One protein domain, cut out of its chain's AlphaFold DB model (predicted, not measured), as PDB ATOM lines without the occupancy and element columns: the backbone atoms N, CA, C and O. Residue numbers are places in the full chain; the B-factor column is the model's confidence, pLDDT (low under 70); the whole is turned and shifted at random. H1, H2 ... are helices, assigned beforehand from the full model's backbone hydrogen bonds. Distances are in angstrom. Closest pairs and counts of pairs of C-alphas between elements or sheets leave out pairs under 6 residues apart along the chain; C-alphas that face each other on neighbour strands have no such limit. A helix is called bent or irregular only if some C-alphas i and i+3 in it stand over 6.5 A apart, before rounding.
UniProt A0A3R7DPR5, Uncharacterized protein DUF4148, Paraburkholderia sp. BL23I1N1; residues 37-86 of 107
ATOM      1  N   VAL A  37     183.052 147.586  62.762       86.88
ATOM      2  CA  VAL A  37     182.906 146.208  62.257       86.88
ATOM      3  C   VAL A  37     183.912 145.914  61.139       86.88
ATOM      4  O   VAL A  37     184.557 144.870  61.131       86.88
ATOM      5  N   ARG A  38     184.108 146.846  60.197       87.00
ATOM      6  CA  ARG A  38     185.115 146.693  59.129       87.00
ATOM      7  C   ARG A  38     186.543 146.685  59.664       87.00
ATOM      8  O   ARG A  38     187.399 145.999  59.110       87.00
ATOM      9  N   ALA A  39     186.830 147.482  60.690       86.81
ATOM     10  CA  ALA A  39     188.141 147.489  61.322       86.81
ATOM     11  C   ALA A  39     188.434 146.139  61.994       86.81
ATOM     12  O   ALA A  39     189.522 145.602  61.802       86.81
ATOM     13  N   GLU A  40     187.454 145.575  62.696       82.50
ATOM     14  CA  GLU A  40     187.545 144.261  63.339       82.50
ATOM     15  C   GLU A  40     187.701 143.131  62.317       82.50
ATOM     16  O   GLU A  40     188.611 142.314  62.444       82.50
ATOM     17  N   LEU A  41     186.906 143.136  61.241       86.88
ATOM     18  CA  LEU A  41     187.039 142.167  60.147       86.88
ATOM     19  C   LEU A  41     188.450 142.162  59.552       86.88
ATOM     20  O   LEU A  41     189.050 141.100  59.419       86.88
ATOM     21  N   ARG A  42     189.029 143.339  59.286       86.06
ATOM     22  CA  ARG A  42     190.410 143.423  58.783       86.06
ATOM     23  C   ARG A  42     191.437 142.871  59.770       86.06
ATOM     24  O   ARG A  42     192.437 142.301  59.343       86.06
ATOM     25  N   GLN A  43     191.233 143.046  61.075       84.44
ATOM     26  CA  GLN A  43     192.139 142.485  62.085       84.44
ATOM     27  C   GLN A  43     192.055 140.958  62.134       84.44
ATOM     28  O   GLN A  43     193.088 140.298  62.247       84.44
ATOM     29  N   LEU A  44     190.847 140.406  62.011       84.06
ATOM     30  CA  LEU A  44     190.625 138.965  61.947       84.06
ATOM     31  C   LEU A  44     191.223 138.369  60.663       84.06
ATOM     32  O   LEU A  44     191.931 137.367  60.733       84.06
ATOM     33  N   GLU A  45     191.050 139.019  59.511       83.31
ATOM     34  CA  GLU A  45     191.687 138.617  58.244       83.31
ATOM     35  C   GLU A  45     193.222 138.608  58.359       83.31
ATOM     36  O   GLU A  45     193.883 137.645  57.973       83.31
ATOM     37  N   GLN A  46     193.814 139.625  58.995       84.06
ATOM     38  CA  GLN A  46     195.253 139.665  59.306       84.06
ATOM     39  C   GLN A  46     195.701 138.610  60.332       84.06
ATOM     40  O   GLN A  46     196.907 138.393  60.520       84.06
ATOM     41  N   ALA A  47     194.764 138.011  61.062       81.06
ATOM     42  CA  ALA A  47     194.996 136.881  61.951       81.06
ATOM     43  C   ALA A  47     194.771 135.526  61.248       81.06
ATOM     44  O   ALA A  47     194.984 134.491  61.871       81.06
ATOM     45  N   GLY A  48     194.411 135.525  59.959       80.50
ATOM     46  CA  GLY A  48     194.192 134.318  59.159       80.50
ATOM     47  C   GLY A  48     192.741 133.829  59.128       80.50
ATOM     48  O   GLY A  48     192.502 132.709  58.684       80.50
ATOM     49  N   TYR A  49     191.779 134.633  59.590       76.56
ATOM     50  CA  TYR A  49     190.353 134.323  59.479       76.56
ATOM     51  C   TYR A  49     189.853 134.594  58.052       76.56
ATOM     52  O   TYR A  49     189.978 135.712  57.560       76.56
ATOM     53  N   GLU A  50     189.255 133.594  57.402       77.56
ATOM     54  CA  GLU A  50     188.614 133.733  56.087       77.56
ATOM     55  C   GLU A  50     187.086 133.571  56.207       77.56
ATOM     56  O   GLU A  50     186.571 132.452  56.144       77.56
ATOM     57  N   PRO A  51     186.315 134.673  56.305       65.38
ATOM     58  CA  PRO A  51     184.861 134.610  56.478       65.38
ATOM     59  C   PRO A  51     184.141 133.876  55.335       65.38
ATOM     60  O   PRO A  51     183.111 133.241  55.551       65.38
ATOM     61  N   ALA A  52     184.676 133.964  54.111       69.25
ATOM     62  CA  ALA A  52     184.101 133.341  52.920       69.25
ATOM     63  C   ALA A  52     184.344 131.821  52.851       69.25
ATOM     64  O   ALA A  52     183.515 131.101  52.298       69.25
ATOM     65  N   ALA A  53     185.444 131.327  53.432       65.06
ATOM     66  CA  ALA A  53     185.765 129.899  53.506       65.06
ATOM     67  C   ALA A  53     185.171 129.221  54.755       65.06
ATOM     68  O   ALA A  53     184.958 128.008  54.765       65.06
ATOM     69  N   SER A  54     184.876 129.997  55.800       58.91
ATOM     70  CA  SER A  54     184.375 129.511  57.093       58.91
ATOM     71  C   SER A  54     182.849 129.372  57.170       58.91
ATOM     72  O   SER A  54     182.327 129.239  58.274       58.91
ATOM     73  N   HIS A  55     182.128 129.360  56.039       58.97
ATOM     74  CA  HIS A  55     180.662 129.508  56.010       58.97
ATOM     75  C   HIS A  55     179.861 128.446  56.789       58.97
ATOM     76  O   HIS A  55     178.705 128.714  57.052       58.97
ATOM     77  N   ASP A  56     180.438 127.310  57.209       59.53
ATOM     78  CA  ASP A  56     179.766 126.406  58.171       59.53
ATOM     79  C   ASP A  56     180.715 125.438  58.906       59.53
ATOM     80  O   ASP A  56     180.505 125.111  60.070       59.53
ATOM     81  N   ALA A  57     181.788 124.957  58.265       69.31
ATOM     82  CA  ALA A  57     182.499 123.768  58.761       69.31
ATOM     83  C   ALA A  57     183.381 123.980  60.009       69.31
ATOM     84  O   ALA A  57     183.733 123.010  60.680       69.31
ATOM     85  N   ARG A  58     183.797 125.217  60.292       73.69
ATOM     86  CA  ARG A  58     184.763 125.521  61.367       73.69
ATOM     87  C   ARG A  58     184.345 126.681  62.262       73.69
ATOM     88  O   ARG A  58     185.082 127.064  63.172       73.69
ATOM     89  N   TYR A  59     183.150 127.220  62.041       68.44
ATOM     90  CA  TYR A  59     182.534 128.123  62.997       68.44
ATOM     91  C   TYR A  59     182.051 127.312  64.214       68.44
ATOM     92  O   TYR A  59     181.474 126.240  64.029       68.44
ATOM     93  N   PRO A  60     182.264 127.768  65.463       82.38
ATOM     94  CA  PRO A  60     182.900 129.023  65.887       82.38
ATOM     95  C   PRO A  60     184.414 128.931  66.175       82.38
ATOM     96  O   PRO A  60     185.012 129.921  66.589       82.38
ATOM     97  N   ALA A  61     185.048 127.769  65.999       83.56
ATOM     98  CA  ALA A  61     186.437 127.529  66.408       83.56
ATOM     99  C   ALA A  61     187.455 128.471  65.735       83.56
ATOM    100  O   ALA A  61     188.320 129.022  66.416       83.56
ATOM    101  N   ASP A  62     187.327 128.713  64.426       79.50
ATOM    102  CA  ASP A  62     188.240 129.602  63.688       79.50
ATOM    103  C   ASP A  62     188.168 131.055  64.193       79.50
ATOM    104  O   ASP A  62     189.185 131.747  64.260       79.50
ATOM    105  N   LEU A  63     186.975 131.506  64.602       80.75
ATOM    106  CA  LEU A  63     186.775 132.839  65.172       80.75
ATOM    107  C   LEU A  63     187.512 132.970  66.512       80.75
ATOM    108  O   LEU A  63     188.244 133.932  66.724       80.75
ATOM    109  N   GLN A  64     187.386 131.969  67.389       88.00
ATOM    110  CA  GLN A  64     188.034 131.975  68.705       88.00
ATOM    111  C   GLN A  64     189.567 131.984  68.599       88.00
ATOM    112  O   GLN A  64     190.248 132.664  69.367       88.00
ATOM    113  N   ILE A  65     190.128 131.254  67.630       87.12
ATOM    114  CA  ILE A  65     191.577 131.241  67.373       87.12
ATOM    115  C   ILE A  65     192.056 132.617  66.889       87.12
ATOM    116  O   ILE A  65     193.097 133.118  67.339       87.12
ATOM    117  N   ALA A  66     191.297 133.249  65.993       82.25
ATOM    118  CA  ALA A  66     191.606 134.584  65.500       82.25
ATOM    119  C   ALA A  66     191.536 135.635  66.627       82.25
ATOM    120  O   ALA A  66     192.458 136.442  66.768       82.25
ATOM    121  N   GLU A  67     190.525 135.571  67.496       83.81
ATOM    122  CA  GLU A  67     190.404 136.439  68.676       83.81
ATOM    123  C   GLU A  67     191.575 136.269  69.650       83.81
ATOM    124  O   GLU A  67     192.166 137.261  70.086       83.81
ATOM    125  N   ALA A  68     191.977 135.030  69.950       87.62
ATOM    126  CA  ALA A  68     193.126 134.759  70.817       87.62
ATOM    127  C   ALA A  68     194.426 135.349  70.241       87.62
ATOM    128  O   ALA A  68     195.257 135.900  70.971       87.62
ATOM    129  N   THR A  69     194.580 135.293  68.918       84.38
ATOM    130  CA  THR A  69     195.721 135.881  68.207       84.38
ATOM    131  C   THR A  69     195.715 137.408  68.303       84.38
ATOM    132  O   THR A  69     196.754 138.013  68.575       84.38
ATOM    133  N   VAL A  70     194.554 138.050  68.135       88.38
ATOM    134  CA  VAL A  70     194.403 139.506  68.298       88.38
ATOM    135  C   VAL A  70     194.680 139.926  69.744       88.38
ATOM    136  O   VAL A  70     195.421 140.886  69.971       88.38
ATOM    137  N   ALA A  71     194.173 139.183  70.728       87.94
ATOM    138  CA  ALA A  71     194.441 139.436  72.140       87.94
ATOM    139  C   ALA A  71     195.946 139.361  72.452       87.94
ATOM    140  O   ALA A  71     196.485 140.265  73.090       87.94
ATOM    141  N   ALA A  72     196.647 138.344  71.939       83.81
ATOM    142  CA  ALA A  72     198.096 138.202  72.095       83.81
ATOM    143  C   ALA A  72     198.892 139.332  71.413       83.81
ATOM    144  O   ALA A  72     199.890 139.815  71.950       83.81
ATOM    145  N   ARG A  73     198.449 139.805  70.240       85.06
ATOM    146  CA  ARG A  73     199.061 140.968  69.573       85.06
ATOM    147  C   ARG A  73     198.865 142.244  70.394       85.06
ATOM    148  O   ARG A  73     199.817 143.000  70.580       85.06
ATOM    149  N   ASN A  74     197.671 142.459  70.940       81.94
ATOM    150  CA  ASN A  74     197.376 143.625  71.769       81.94
ATOM    151  C   ASN A  74     198.188 143.638  73.071       81.94
ATOM    152  O   ASN A  74     198.712 144.687  73.447       81.94
ATOM    153  N   THR A  75     198.358 142.493  73.736       81.19
ATOM    154  CA  THR A  75     199.205 142.409  74.938       81.19
ATOM    155  C   THR A  75     200.678 142.656  74.615       81.19
ATOM    156  O   THR A  75     201.348 143.368  75.361       81.19
ATOM    157  N   ALA A  76     201.176 142.165  73.476       77.94
ATOM    158  CA  ALA A  76     202.536 142.446  73.019       77.94
ATOM    159  C   ALA A  76     202.759 143.944  72.736       77.94
ATOM    160  O   ALA A  76     203.771 144.512  73.153       77.94
ATOM    161  N   VAL A  77     201.800 144.614  72.087       80.31
ATOM    162  CA  VAL A  77     201.848 146.068  71.852       80.31
ATOM    163  C   VAL A  77     201.841 146.840  73.175       80.31
ATOM    164  O   VAL A  77     202.650 147.750  73.356       80.31
ATOM    165  N   GLN A  78     200.998 146.450  74.136       77.94
ATOM    166  CA  GLN A  78     200.953 147.082  75.458       77.94
ATOM    167  C   GLN A  78     202.252 146.881  76.254       77.94
ATOM    168  O   GLN A  78     202.762 147.834  76.843       77.94
ATOM    169  N   ALA A  79     202.837 145.680  76.229       75.56
ATOM    170  CA  ALA A  79     204.124 145.404  76.868       75.56
ATOM    171  C   ALA A  79     205.266 146.227  76.244       75.56
ATOM    172  O   ALA A  79     206.116 146.766  76.954       75.56
ATOM    173  N   SER A  80     205.244 146.388  74.918       77.19
ATOM    174  CA  SER A  80     206.196 147.228  74.182       77.19
ATOM    175  C   SER A  80     206.076 148.700  74.591       77.19
ATOM    176  O   SER A  80     207.077 149.353  74.887       77.19
ATOM    177  N   ALA A  81     204.845 149.215  74.667       77.94
ATOM    178  CA  ALA A  81     204.563 150.578  75.108       77.94
ATOM    179  C   ALA A  81     204.986 150.819  76.567       77.94
ATOM    180  O   ALA A  81     205.589 151.850  76.873       77.94
ATOM    181  N   ALA A  82     204.743 149.857  77.461       77.56
ATOM    182  CA  ALA A  82     205.199 149.919  78.847       77.56
ATOM    183  C   ALA A  82     206.736 149.945  78.944       77.56
ATOM    184  O   ALA A  82     207.293 150.753  79.687       77.56
ATOM    185  N   GLY A  83     207.436 149.133  78.143       77.31
ATOM    186  CA  GLY A  83     208.899 149.130  78.079       77.31
ATOM    187  C   GLY A  83     209.489 150.449  77.563       77.31
ATOM    188  O   GLY A  83     210.455 150.958  78.129       77.31
ATOM    189  N   LEU A  84     208.889 151.049  76.532       80.50
ATOM    190  CA  LEU A  84     209.282 152.375  76.033       80.50
ATOM    191  C   LEU A  84     209.025 153.481  77.064       80.50
ATOM    192  O   LEU A  84     209.854 154.376  77.221       80.50
ATOM    193  N   SER A  85     207.916 153.390  77.798       77.12
ATOM    194  CA  SER A  85     207.565 154.344  78.856       77.12
ATOM    195  C   SER A  85     208.536 154.256  80.032       77.12
ATOM    196  O   SER A  85     208.990 155.280  80.537       77.12
ATOM    197  N   TYR A  86     208.925 153.039  80.421       72.94
ATOM    198  CA  TYR A  86     209.951 152.802  81.437       72.94
ATOM    199  C   TYR A  86     211.330 153.324  81.008       72.94
ATOM    200  O   TYR A  86     212.062 153.904  81.805       72.94
TER     201      TYR A  86
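AT A GLANCE: This is residues 37 to 86 of the 107 residues of the protein "Uncharacterized protein DUF4148" of Paraburkholderia sp. BL23I1N1 (UniProt A0A3R7DPR5). A short helix, H1, stands crosswise to one long helix, H2, its end near Leu 44 packing on the first half of H2; the loop between them, residues 46 to 60, runs out past the start of H2 and folds back into it. The last half of H2, residues 74 to 86, sticks out as a bare arm and makes much of the length. The printed part has 50 residues with two named helices, H1 then H2, and no named strand: all helix. It is loose, with a radius of gyration of the C-alphas of 13.6 A, and spans 46 by 20 by 14 A.

HOW THE PARTS SIT: H1, residues 37 to 45, touches H2, residues 61 to 86, with 5 pairs of C-alphas within 8 A. The closest C-alphas of the two, those of Leu 44 and Ala 66, are 5.7 A apart. Their lines stand about perpendicular, at 85 degrees, with 15.1 A from centre to centre. H2 touches H1 with residues 63 to 70 alone. In H1 and H2 every pair of O i and N i+4 is within hydrogen-bond range.

IN THESE COORDINATES: H1 begins at C-alpha 37, at (182.906, 146.208, 62.257), and is 12.3 A from first to last C-alpha. H2 begins at C-alpha 61, at (186.437, 127.529, 66.408), and ends 37.6 A away at C-alpha 86, at (209.951, 152.802, 81.437). Neither helix is bent.

THE WHOLE: The two C-alphas farthest apart, those of Asp 56 and Tyr 86, are 46.4 A apart. Without residues 74 to 86, which stand free, the body spans 26 by 18 by 14 A. The link from H1 to H2, 15 residues, is long. The printed part has no cut. Its mean pLDDT is 79.1, and residues 51 to 57 and residue 59 are under 70.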